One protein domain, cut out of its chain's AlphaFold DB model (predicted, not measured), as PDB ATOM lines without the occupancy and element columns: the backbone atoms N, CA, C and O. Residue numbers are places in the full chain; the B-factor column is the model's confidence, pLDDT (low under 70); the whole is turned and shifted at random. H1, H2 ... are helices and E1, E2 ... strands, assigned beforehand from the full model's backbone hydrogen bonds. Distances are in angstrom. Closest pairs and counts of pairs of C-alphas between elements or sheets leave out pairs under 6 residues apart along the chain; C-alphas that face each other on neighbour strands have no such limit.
ATOM      1  N   GLU A   2     -14.930  21.544 117.144       60.22
ATOM      2  CA  GLU A   2     -16.170  22.075 116.545       60.22
ATOM      3  C   GLU A   2     -16.028  23.495 115.968       60.22
ATOM      4  O   GLU A   2     -16.573  23.779 114.910       60.22
ATOM      5  N   GLU A   3     -15.211  24.355 116.577       69.62
ATOM      6  CA  GLU A   3     -15.064  25.762 116.161       69.62
ATOM      7  C   GLU A   3     -14.493  25.943 114.736       69.62
ATOM      8  O   GLU A   3     -14.851  26.869 114.011       69.62
ATOM      9  N   LEU A   4     -13.632  25.022 114.286       83.44
ATOM     10  CA  LEU A   4     -13.046  25.084 112.941       83.44
ATOM     11  C   LEU A   4     -13.963  24.499 111.865       83.44
ATOM     12  O   LEU A   4     -13.768  24.794 110.687       83.44
ATOM     13  N   ASP A   5     -14.953  23.686 112.234       86.25
ATOM     14  CA  ASP A   5     -15.812  23.008 111.264       86.25
ATOM     15  C   ASP A   5     -16.726  23.995 110.529       86.25
ATOM     16  O   ASP A   5     -16.908  23.875 109.314       86.25
ATOM     17  N   ASP A   6     -17.190  25.033 111.220       90.50
ATOM     18  CA  ASP A   6     -17.981  26.115 110.628       90.50
ATOM     19  C   ASP A   6     -17.116  27.258 110.060       90.50
ATOM     20  O   ASP A   6     -17.630  28.205 109.466       90.50
ATOM     21  N   THR A   7     -15.785  27.152 110.152       90.31
ATOM     22  CA  THR A   7     -14.861  28.149 109.601       90.31
ATOM     23  C   THR A   7     -14.616  27.914 108.104       90.31
ATOM     24  O   THR A   7     -14.378  26.788 107.654       90.31
ATOM     25  N   ALA A   8     -14.642  28.992 107.312       90.19
ATOM     26  CA  ALA A   8     -14.307  28.968 105.887       90.19
ATOM     27  C   ALA A   8     -12.859  28.504 105.646       90.19
ATOM     28  O   ALA A   8     -11.928  28.942 106.324       90.19
ATOM     29  N   ILE A   9     -12.643  27.661 104.633       89.69
ATOM     30  CA  ILE A   9     -11.317  27.103 104.317       89.69
ATOM     31  C   ILE A   9     -10.290  28.197 104.002       89.69
ATOM     32  O   ILE A   9      -9.124  28.058 104.372       89.69
ATOM     33  N   GLY A  10     -10.709  29.297 103.370       87.06
ATOM     34  CA  GLY A  10      -9.844  30.454 103.136       87.06
ATOM     35  C   GLY A  10      -9.319  31.061 104.439       87.06
ATOM     36  O   GLY A  10      -8.124  31.322 104.556       87.06
ATOM     37  N   THR A  11     -10.186  31.199 105.447       90.31
ATOM     38  CA  THR A  11      -9.806  31.674 106.784       90.31
ATOM     39  C   THR A  11      -8.855  30.694 107.461       90.31
ATOM     40  O   THR A  11      -7.799  31.107 107.928       90.31
ATOM     41  N   ILE A  12      -9.156  29.389 107.428       89.94
ATOM     42  CA  ILE A  12      -8.286  28.340 107.995       89.94
ATOM     43  C   ILE A  12      -6.886  28.393 107.367       89.94
ATOM     44  O   ILE A  12      -5.881  28.341 108.076       89.94
ATOM     45  N   TRP A  13      -6.805  28.536 106.044       87.56
ATOM     46  CA  TRP A  13      -5.534  28.659 105.332       87.56
ATOM     47  C   TRP A  13      -4.757  29.931 105.710       87.56
ATOM     48  O   TRP A  13      -3.531  29.885 105.839       87.56
ATOM     49  N   ASN A  14      -5.450  31.047 105.959       88.75
ATOM     50  CA  ASN A  14      -4.821  32.306 106.365       88.75
ATOM     51  C   ASN A  14      -4.093  32.222 107.714       88.75
ATOM     52  O   ASN A  14      -3.175  33.008 107.934       88.75
ATOM     53  N   HIS A  15      -4.407  31.246 108.574       88.44
ATOM     54  CA  HIS A  15      -3.630  31.004 109.794       88.44
ATOM     55  C   HIS A  15      -2.207  30.490 109.522       88.44
ATOM     56  O   HIS A  15      -1.408  30.438 110.449       88.44
ATOM     57  N   ARG A  16      -1.875  30.077 108.287       86.12
ATOM     58  CA  ARG A  16      -0.545  29.591 107.849       86.12
ATOM     59  C   ARG A  16       0.031  28.385 108.609       86.12
ATOM     60  O   ARG A  16       1.106  27.918 108.254       86.12
ATOM     61  N   ILE A  17      -0.688  27.835 109.584       90.31
ATOM     62  CA  ILE A  17      -0.296  26.631 110.333       90.31
ATOM     63  C   ILE A  17      -0.792  25.334 109.675       90.31
ATOM     64  O   ILE A  17      -0.160  24.287 109.813       90.31
ATOM     65  N   TYR A  18      -1.903  25.397 108.938       91.81
ATOM     66  CA  TYR A  18      -2.526  24.240 108.295       91.81
ATOM     67  C   TYR A  18      -2.139  24.148 106.818       91.81
ATOM     68  O   TYR A  18      -2.188  25.136 106.084       91.81
ATOM     69  N   ALA A  19      -1.807  22.939 106.368       91.56
ATOM     70  CA  ALA A  19      -1.384  22.656 104.998       91.56
ATOM     71  C   ALA A  19      -2.474  21.951 104.179       91.56
ATOM     72  O   ALA A  19      -2.680  22.256 102.998       91.56
ATOM     73  N   ALA A  20      -3.163  20.986 104.793       93.44
ATOM     74  CA  ALA A  20      -4.071  20.079 104.097       93.44
ATOM     75  C   ALA A  20      -5.181  19.541 105.010       93.44
ATOM     76  O   ALA A  20      -5.148  19.706 106.227       93.44
ATOM     77  N   ILE A  21      -6.148  18.852 104.410       92.62
ATOM     78  CA  ILE A  21      -7.090  17.967 105.097       92.62
ATOM     79  C   ILE A  21      -6.622  16.529 104.884       92.62
ATOM     80  O   ILE A  21      -6.601  16.048 103.753       92.62
ATOM     81  N   GLY A  22      -6.272  15.841 105.964       92.94
ATOM     82  CA  GLY A  22      -5.990  14.412 105.988       92.94
ATOM     83  C   GLY A  22      -7.276  13.603 106.075       92.94
ATOM     84  O   GLY A  22      -8.159  13.913 106.871       92.94
ATOM     85  N   CYS A  23      -7.375  12.565 105.251       92.25
ATOM     86  CA  CYS A  23      -8.512  11.658 105.171       92.25
ATOM     87  C   CYS A  23      -8.048  10.204 105.262       92.25
ATOM     88  O   CYS A  23      -7.101   9.829 104.569       92.25
ATOM     89  N   GLU A  24      -8.776   9.383 106.010       92.81
ATOM     90  CA  GLU A  24      -8.587   7.929 106.088       92.81
ATOM     91  C   GLU A  24      -9.915   7.227 105.752       92.81
ATOM     92  O   GLU A  24     -10.926   7.502 106.400       92.81
ATOM     93  N   CYS A  25      -9.966   6.386 104.704       91.50
ATOM     94  CA  CYS A  25     -11.145   5.525 104.444       91.50
ATOM     95  C   CYS A  25     -11.097   4.303 105.371       91.50
ATOM     96  O   CYS A  25     -10.019   3.826 105.712       91.50
ATOM     97  N   ALA A  26     -12.265   3.734 105.672       87.56
ATOM     98  CA  ALA A  26     -12.397   2.431 106.323       87.56
ATOM     99  C   ALA A  26     -11.622   1.295 105.614       87.56
ATOM    100  O   ALA A  26     -11.209   0.343 106.261       87.56
ATOM    101  N   CYS A  27     -11.343   1.414 104.306       89.25
ATOM    102  CA  CYS A  27     -10.467   0.486 103.573       89.25
ATOM    103  C   CYS A  27      -8.960   0.640 103.885       89.25
ATOM    104  O   CYS A  27      -8.134   0.057 103.187       89.25
ATOM    105  N   GLY A  28      -8.584   1.465 104.869       87.56
ATOM    106  CA  GLY A  28      -7.203   1.664 105.323       87.56
ATOM    107  C   GLY A  28      -6.379   2.652 104.493       87.56
ATOM    108  O   GLY A  28      -5.240   2.953 104.840       87.56
ATOM    109  N   ARG A  29      -6.926   3.194 103.397       89.19
ATOM    110  CA  ARG A  29      -6.207   4.174 102.570       89.19
ATOM    111  C   ARG A  29      -6.234   5.562 103.192       89.19
ATOM    112  O   ARG A  29      -7.312   6.130 103.406       89.19
ATOM    113  N   LYS A  30      -5.047   6.142 103.343       91.25
ATOM    114  CA  LYS A  30      -4.849   7.541 103.711       91.25
ATOM    115  C   LYS A  30      -4.545   8.385 102.484       91.25
ATOM    116  O   LYS A  30      -4.012   7.928 101.477       91.25
ATOM    117  N   ARG A  31      -4.972   9.639 102.545       90.19
ATOM    118  CA  ARG A  31      -4.756  10.653 101.506       90.19
ATOM    119  C   ARG A  31      -4.988  12.031 102.079       90.19
ATOM    120  O   ARG A  31      -5.633  12.164 103.116       90.19
ATOM    121  N   HIS A  32      -4.480  13.048 101.408       91.12
ATOM    122  CA  HIS A  32      -4.653  14.425 101.833       91.12
ATOM    123  C   HIS A  32      -5.116  15.302 100.669       91.12
ATOM    124  O   HIS A  32      -4.883  14.982  99.504       91.12
ATOM    125  N   VAL A  33      -5.787  16.401 100.998       88.81
ATOM    126  CA  VAL A  33      -6.248  17.420 100.050       88.81
ATOM    127  C   VAL A  33      -5.677  18.759 100.493       88.81
ATOM    128  O   VAL A  33      -5.926  19.181 101.623       88.81
ATOM    129  N   HIS A  34      -4.892  19.427  99.650       90.00
ATOM    130  CA  HIS A  34      -4.236  20.672 100.043       90.00
ATOM    131  C   HIS A  34      -5.242  21.813 100.163       90.00
ATOM    132  O   HIS A  34      -6.047  22.043  99.258       90.00
ATOM    133  N   LEU A  35      -5.135  22.594 101.244       86.75
ATOM    134  CA  LEU A  35      -6.046  23.714 101.485       86.75
ATOM    135  C   LEU A  35      -5.960  24.752 100.362       86.75
ATOM    136  O   LEU A  35      -6.975  25.112  99.782       86.75
ATOM    137  N   TRP A  36      -4.756  25.189  99.989       83.75
ATOM    138  CA  TRP A  36      -4.601  26.214  98.954       83.75
ATOM    139  C   TRP A  36      -4.892  25.696  97.541       83.75
ATOM    140  O   TRP A  36      -5.758  26.226  96.843       83.75
ATOM    141  N   ARG A  37      -4.158  24.659  97.117       83.00
ATOM    142  CA  ARG A  37      -4.148  24.189  95.725       83.00
ATOM    143  C   ARG A  37      -5.484  23.585  95.305       83.00
ATOM    144  O   ARG A  37      -5.950  23.881  94.212       83.00
ATOM    145  N   ASP A  38      -6.074  22.771  96.175       80.25
ATOM    146  CA  ASP A  38      -7.203  21.920  95.808       80.25
ATOM    147  C   ASP A  38      -8.538  22.492  96.321       80.25
ATOM    148  O   ASP A  38      -9.581  22.278  95.703       80.25
ATOM    149  N   LEU A  39      -8.533  23.261  97.423       82.00
ATOM    150  CA  LEU A  39      -9.759  23.828  98.001       82.00
ATOM    151  C   LEU A  39      -9.918  25.323  97.722       82.00
ATOM    152  O   LEU A  39     -10.884  25.693  97.056       82.00
ATOM    153  N   CYS A  40      -9.004  26.182  98.180       79.19
ATOM    154  CA  CYS A  40      -9.112  27.634  98.012       79.19
ATOM    155  C   CYS A  40      -9.126  28.032  96.535       79.19
ATOM    156  O   CYS A  40     -10.007  28.780  96.119       79.19
ATOM    157  N   LYS A  41      -8.205  27.493  95.727       77.38
ATOM    158  CA  LYS A  41      -8.094  27.841  94.304       77.38
ATOM    159  C   LYS A  41      -9.282  27.354  93.464       77.38
ATOM    160  O   LYS A  41      -9.597  27.978  92.460       77.38
ATOM    161  N   HIS A  42      -9.932  26.250  93.841       74.88
ATOM    162  CA  HIS A  42     -11.032  25.654  93.059       74.88
ATOM    163  C   HIS A  42     -12.431  25.981  93.594       74.88
ATOM    164  O   HIS A  42     -13.399  25.926  92.846       74.88
ATOM    165  N   ASN A  43     -12.563  26.314  94.880       68.69
ATOM    166  CA  ASN A  43     -13.844  26.606  95.531       68.69
ATOM    167  C   ASN A  43     -13.922  28.047  96.063       68.69
ATOM    168  O   ASN A  43     -14.787  28.341  96.888       68.69
ATOM    169  N   HIS A  44     -12.988  28.913  95.655       71.44
ATOM    170  CA  HIS A  44     -12.842  30.303  96.113       71.44
ATOM    171  C   HIS A  44     -12.677  30.472  97.637       71.44
ATOM    172  O   HIS A  44     -12.819  31.570  98.160       71.44
ATOM    173  N   GLY A  45     -12.381  29.395  98.376       72.38
ATOM    174  CA  GLY A  45     -12.132  29.435  99.824       72.38
ATOM    175  C   GLY A  45     -13.352  29.724 100.711       72.38
ATOM    176  O   GLY A  45     -13.185  29.797 101.923       72.38
ATOM    177  N   ILE A  46     -14.557  29.851 100.139       82.75
ATOM    178  CA  ILE A  46     -15.781  30.257 100.862       82.75
ATOM    179  C   ILE A  46     -16.403  29.085 101.633       82.75
ATOM    180  O   ILE A  46     -17.025  29.273 102.674       82.75
ATOM    181  N   LYS A  47     -16.232  27.856 101.129       88.88
ATOM    182  CA  LYS A  47     -16.795  26.660 101.770       88.88
ATOM    183  C   LYS A  47     -16.195  26.451 103.154       88.88
ATOM    184  O   LYS A  47     -14.980  26.579 103.321       88.88
ATOM    185  N   THR A  48     -17.037  26.073 104.108       91.12
ATOM    186  CA  THR A  48     -16.589  25.711 105.455       91.12
ATOM    187  C   THR A  48     -15.921  24.343 105.462       91.12
ATOM    188  O   THR A  48     -16.130  23.518 104.563       91.12
ATOM    189  N   LEU A  49     -15.113  24.074 106.485       89.38
ATOM    190  CA  LEU A  49     -14.480  22.771 106.653       89.38
ATOM    191  C   LEU A  49     -15.512  21.633 106.705       89.38
ATOM    192  O   LEU A  49     -15.312  20.605 106.057       89.38
ATOM    193  N   LYS A  50     -16.647  21.838 107.378       90.81
ATOM    194  CA  LYS A  50     -17.776  20.899 107.425       90.81
ATOM    195  C   LYS A  50     -18.331  20.582 106.036       90.81
ATOM    196  O   LYS A  50     -18.429  19.413 105.666       90.81
ATOM    197  N   GLN A  51     -18.593  21.605 105.223       90.50
ATOM    198  CA  GLN A  51     -19.080  21.417 103.851       90.50
ATOM    199  C   GLN A  51     -18.079  20.655 102.972       90.50
ATOM    200  O   GLN A  51     -18.471  19.896 102.082       90.50
ATOM    201  N   ILE A  52     -16.774  20.840 103.200       89.12
ATOM    202  CA  ILE A  52     -15.753  20.036 102.522       89.12
ATOM    203  C   ILE A  52     -15.801  18.585 103.010       89.12
ATOM    204  O   ILE A  52     -15.885  17.686 102.171       89.12
ATOM    205  N   LYS A  53     -15.818  18.345 104.330       88.38
ATOM    206  CA  LYS A  53     -15.904  16.999 104.933       88.38
ATOM    207  C   LYS A  53     -17.054  16.179 104.347       88.38
ATOM    208  O   LYS A  53     -16.853  15.038 103.939       88.38
ATOM    209  N   GLU A  54     -18.233  16.780 104.215       89.69
ATOM    210  CA  GLU A  54     -19.436  16.125 103.687       89.69
ATOM    211  C   GLU A  54     -19.315  15.684 102.221       89.69
ATOM    212  O   GLU A  54     -19.959  14.713 101.804       89.69
ATOM    213  N   ARG A  55     -18.472  16.361 101.435       88.38
ATOM    214  CA  ARG A  55     -18.248  16.084 100.008       88.38
ATOM    215  C   ARG A  55     -17.091  15.129  99.743       88.38
ATOM    216  O   ARG A  55     -17.008  14.586  98.644       88.38
ATOM    217  N   LEU A  56     -16.205  14.912 100.710       88.19
ATOM    218  CA  LEU A  56     -15.059  14.027 100.528       88.19
ATOM    219  C   LEU A  56     -15.517  12.574 100.360       88.19
ATOM    220  O   LEU A  56     -16.367  12.069 101.096       88.19
ATOM    221  N   ARG A  57     -14.944  11.893  99.367       89.44
ATOM    222  CA  ARG A  57     -15.212  10.484  99.035       89.44
ATOM    223  C   ARG A  57     -13.926   9.778  98.688       89.44
ATOM    224  O   ARG A  57     -13.020  10.414  98.142       89.44
ATOM    225  N   CYS A  58     -13.801   8.511  99.060       88.12
ATOM    226  CA  CYS A  58     -12.654   7.680  98.733       88.12
ATOM    227  C   CYS A  58     -12.542   7.422  97.247       88.12
ATOM    228  O   CYS A  58     -13.471   6.917  96.637       88.12
ATOM    229  N   SER A  59     -11.374   7.706  96.680       84.12
ATOM    230  CA  SER A  59     -11.091   7.405  95.279       84.12
ATOM    231  C   SER A  59     -11.008   5.902  95.013       84.12
ATOM    232  O   SER A  59     -11.129   5.493  93.871       84.12
ATOM    233  N   SER A  60     -10.799   5.088  96.055       86.62
ATOM    234  CA  SER A  60     -10.765   3.629  95.935       86.62
ATOM    235  C   SER A  60     -12.081   2.965  96.309       86.62
ATOM    236  O   SER A  60     -12.567   2.137  95.556       86.62
ATOM    237  N   CYS A  61     -12.600   3.271  97.503       88.56
ATOM    238  CA  CYS A  61     -13.758   2.587  98.086       88.56
ATOM    239  C   CYS A  61     -15.079   3.309  97.740       88.56
ATOM    240  O   CYS A  61     -16.148   2.771  97.971       88.56
ATOM    241  N   GLY A  62     -15.036   4.543  97.220       86.38
ATOM    242  CA  GLY A  62     -16.220   5.390  97.029       86.38
ATOM    243  C   GLY A  62     -16.791   5.974  98.326       86.38
ATOM    244  O   GLY A  62     -17.382   7.050  98.288       86.38
ATOM    245  N   ASP A  63     -16.553   5.343  99.477       89.38
ATOM    246  CA  ASP A  63     -17.159   5.733 100.754       89.38
ATOM    247  C   ASP A  63     -16.650   7.055 101.336       89.38
ATOM    248  O   ASP A  63     -15.606   7.608 100.960       89.38
ATOM    249  N   LYS A  64     -17.407   7.566 102.311       88.69
ATOM    250  CA  LYS A  64     -16.983   8.690 103.149       88.69
ATOM    251  C   LYS A  64     -15.754   8.287 103.980       88.69
ATOM    252  O   LYS A  64     -15.705   7.166 104.484       88.69
ATOM    253  N   PRO A  65     -14.754   9.173 104.135       88.50
ATOM    254  CA  PRO A  65     -13.642   8.905 105.039       88.50
ATOM    255  C   PRO A  65     -14.148   8.681 106.471       88.50
ATOM    256  O   PRO A  65     -15.013   9.424 106.933       88.50
ATOM    257  N   ALA A  66     -13.588   7.691 107.161       87.00
ATOM    258  CA  ALA A  66     -13.860   7.421 108.571       87.00
ATOM    259  C   ALA A  66     -13.180   8.458 109.479       87.00
ATOM    260  O   ALA A  66     -13.733   8.848 110.503       87.00
ATOM    261  N   VAL A  67     -12.005   8.949 109.071       88.44
ATOM    262  CA  VAL A  67     -11.278  10.019 109.764       88.44
ATOM    263  C   VAL A  67     -11.061  11.177 108.804       88.44
ATOM    264  O   VAL A  67     -10.581  10.980 107.683       88.44
ATOM    265  N   VAL A  68     -11.381  12.393 109.253       89.69
ATOM    266  CA  VAL A  68     -11.035  13.636 108.556       89.69
ATOM    267  C   VAL A  68     -10.480  14.646 109.551       89.69
ATOM    268  O   VAL A  68     -11.184  15.053 110.475       89.69
ATOM    269  N   ARG A  69      -9.233  15.082 109.350       89.69
ATOM    270  CA  ARG A  69      -8.564  16.057 110.224       89.69
ATOM    271  C   ARG A  69      -7.767  17.086 109.436       89.69
ATOM    272  O   ARG A  69      -7.282  16.794 108.347       89.69
ATOM    273  N   LEU A  70      -7.606  18.282 109.993       92.19
ATOM    274  CA  LEU A  70      -6.647  19.251 109.466       92.19
ATOM    275  C   LEU A  70      -5.228  18.773 109.772       92.19
ATOM    276  O   LEU A  70      -4.950  18.334 110.883       92.19
ATOM    277  N   LEU A  71      -4.357  18.859 108.773       93.38
ATOM    278  CA  LEU A  71      -2.942  18.534 108.875       93.38
ATOM    279  C   LEU A  71      -2.125  19.814 108.838       93.38
ATOM    280  O   LEU A  71      -2.315  20.664 107.958       93.38
ATOM    281  N   ARG A  72      -1.175  19.918 109.760       93.25
ATOM    282  CA  ARG A  72      -0.116  20.924 109.711       93.25
ATOM    283  C   ARG A  72       0.940  20.554 108.674       93.25
ATOM    284  O   ARG A  72       1.013  19.413 108.219       93.25
ATOM    285  N   TYR A  73       1.787  21.518 108.316       89.44
ATOM    286  CA  TYR A  73       2.904  21.282 107.393       89.44
ATOM    287  C   TYR A  73       3.853  20.177 107.883       89.44
ATOM    288  O   TYR A  73       4.264  19.336 107.089       89.44
ATOM    289  N   GLU A  74       4.129  20.132 109.189       91.75
ATOM    290  CA  GLU A  74       4.967  19.105 109.828       91.75
ATOM    291  C   GLU A  74       4.364  17.691 109.741       91.75
ATOM    292  O   GLU A  74       5.083  16.711 109.564       91.75
ATOM    293  N   GLU A  75       3.035  17.573 109.789       91.31
ATOM    294  CA  GLU A  75       2.332  16.285 109.741       91.31
ATOM    295  C   GLU A  75       2.173  15.752 108.310       91.31
ATOM    296  O   GLU A  75       1.917  14.563 108.112       91.31
ATOM    297  N   LEU A  76       2.311  16.622 107.304       88.56
ATOM    298  CA  LEU A  76       2.032  16.291 105.909       88.56
ATOM    299  C   LEU A  76       2.959  15.184 105.383       88.56
ATOM    300  O   LEU A  76       2.507  14.290 104.673       88.56
ATOM    301  N   ALA A  77       4.242  15.219 105.757       86.00
ATOM    302  CA  ALA A  77       5.237  14.248 105.300       86.00
ATOM    303  C   ALA A  77       4.977  12.823 105.829       86.00
ATOM    304  O   ALA A  77       5.278  11.844 105.142       86.00
ATOM    305  N   GLY A  78       4.392  12.713 107.027       85.75
ATOM    306  CA  GLY A  78       4.058  11.442 107.677       85.75
ATOM    307  C   GLY A  78       2.692  10.873 107.288       85.75
ATOM    308  O   GLY A  78       2.343   9.774 107.714       85.75
ATOM    309  N   TRP A  79       1.902  11.597 106.493       87.12
ATOM    310  CA  TRP A  79       0.553  11.186 106.119       87.12
ATOM    311  C   TRP A  79       0.557  10.341 104.835       87.12
ATOM    312  O   TRP A  79       0.457  10.882 103.729       87.12
TER     313      TRP A  79
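AT A GLANCE: This is residues 2 to 79 of the 80 residues of an uncharacterized protein of Thalassospira sp. DSM 26710 (UniProt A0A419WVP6). A small sheet of three strands, only just strongly twisted with C-alphas up to 4.0 A off its best plane, has helices on both faces: H3 and H4 are on one face, H3 beside the strands and H4 over E3 and E1, and the short H5 is on the other, over E1 alone. H2 packs on H3 and only grazes the sheet, while H1 is off the sheet, beside H4. The 78 printed residues hold five named helices and three named strands, in the order H1 H2 E1 E2 H3 H4 E3 H5; the sheet's order is E2, E1, E3, all antiparallel, and the class is mixed, helices and strands. The whole is compact and rounded, with a radius of gyration of the C-alphas of 11.8 A and spans of 32 by 25 by 24 A.

HOW THE PARTS SIT: H1, residues 2 to 5, only just touches H4, residues 49 to 55, with 3 pairs of C-alphas within 8 A, the closest those of Asp 5 and Lys 50, 4.8 A apart. H2, residues 9 to 14, touches H3, residues 35 to 43, at a steep tilt of 43 degrees, opposite ways; their closest C-alphas are those of Gly 10 and Cys 40, 5.9 A apart. E1, residues 18 to 24, and E2, residues 30 to 34, form an antiparallel hairpin at 150 degrees, with N 21 and O 33 2.8 A apart, within hydrogen-bond range. H3 has a height over the sheet of 6.7 A and lies over none of the strands, but only just, with 2 of its 9 C-alphas on E2. H4, on the same face at a height of 10.2 A, lies over E3, residues 67 to 72, and only just over E1, with 3 C-alphas there; it runs slantwise to E3, at 44 degrees on the local plane. E3 is the antiparallel neighbour of E1 at 156 degrees, with N 22 and O 69 2.8 A apart, within hydrogen-bond range. E2, H3, H4 and E3 form a split strand-helix-strand unit, two strands running the same way with E1 between them, and its crossover is right-handed. H5, residues 73 to 76, lies over E1 on the opposite face, at a height of 8.0 A. Every O i to N i+4 pair is within hydrogen-bond range in H2, against 2 of 3 in H4 and 2 of 5 in H3, where 1 of 6 O i to N i+3 pairs is; H1 and H5 are too short for an i+4 pair.

IN THESE COORDINATES: H1 begins at C-alpha 2, (-16.170, 22.075, 116.545). E1 is 17.5 A long from C-alpha 18, (-2.526, 24.240, 108.295), to C-alpha 24; E3 is 15.6 A and E2 13.6 A. H3 and H4 are each 10.2 A. H5 ends at C-alpha 76, (2.032, 16.291, 105.909).

THE WHOLE: The C-alphas farthest apart are those of Asn 14 and Cys 27, at 32.4 A. The printed part has no cut, and the link from H4 to E3 is long, with 11 residues. Mean pLDDT of the printed part is 87.1; residues 2 to 3 and 43 are under 70.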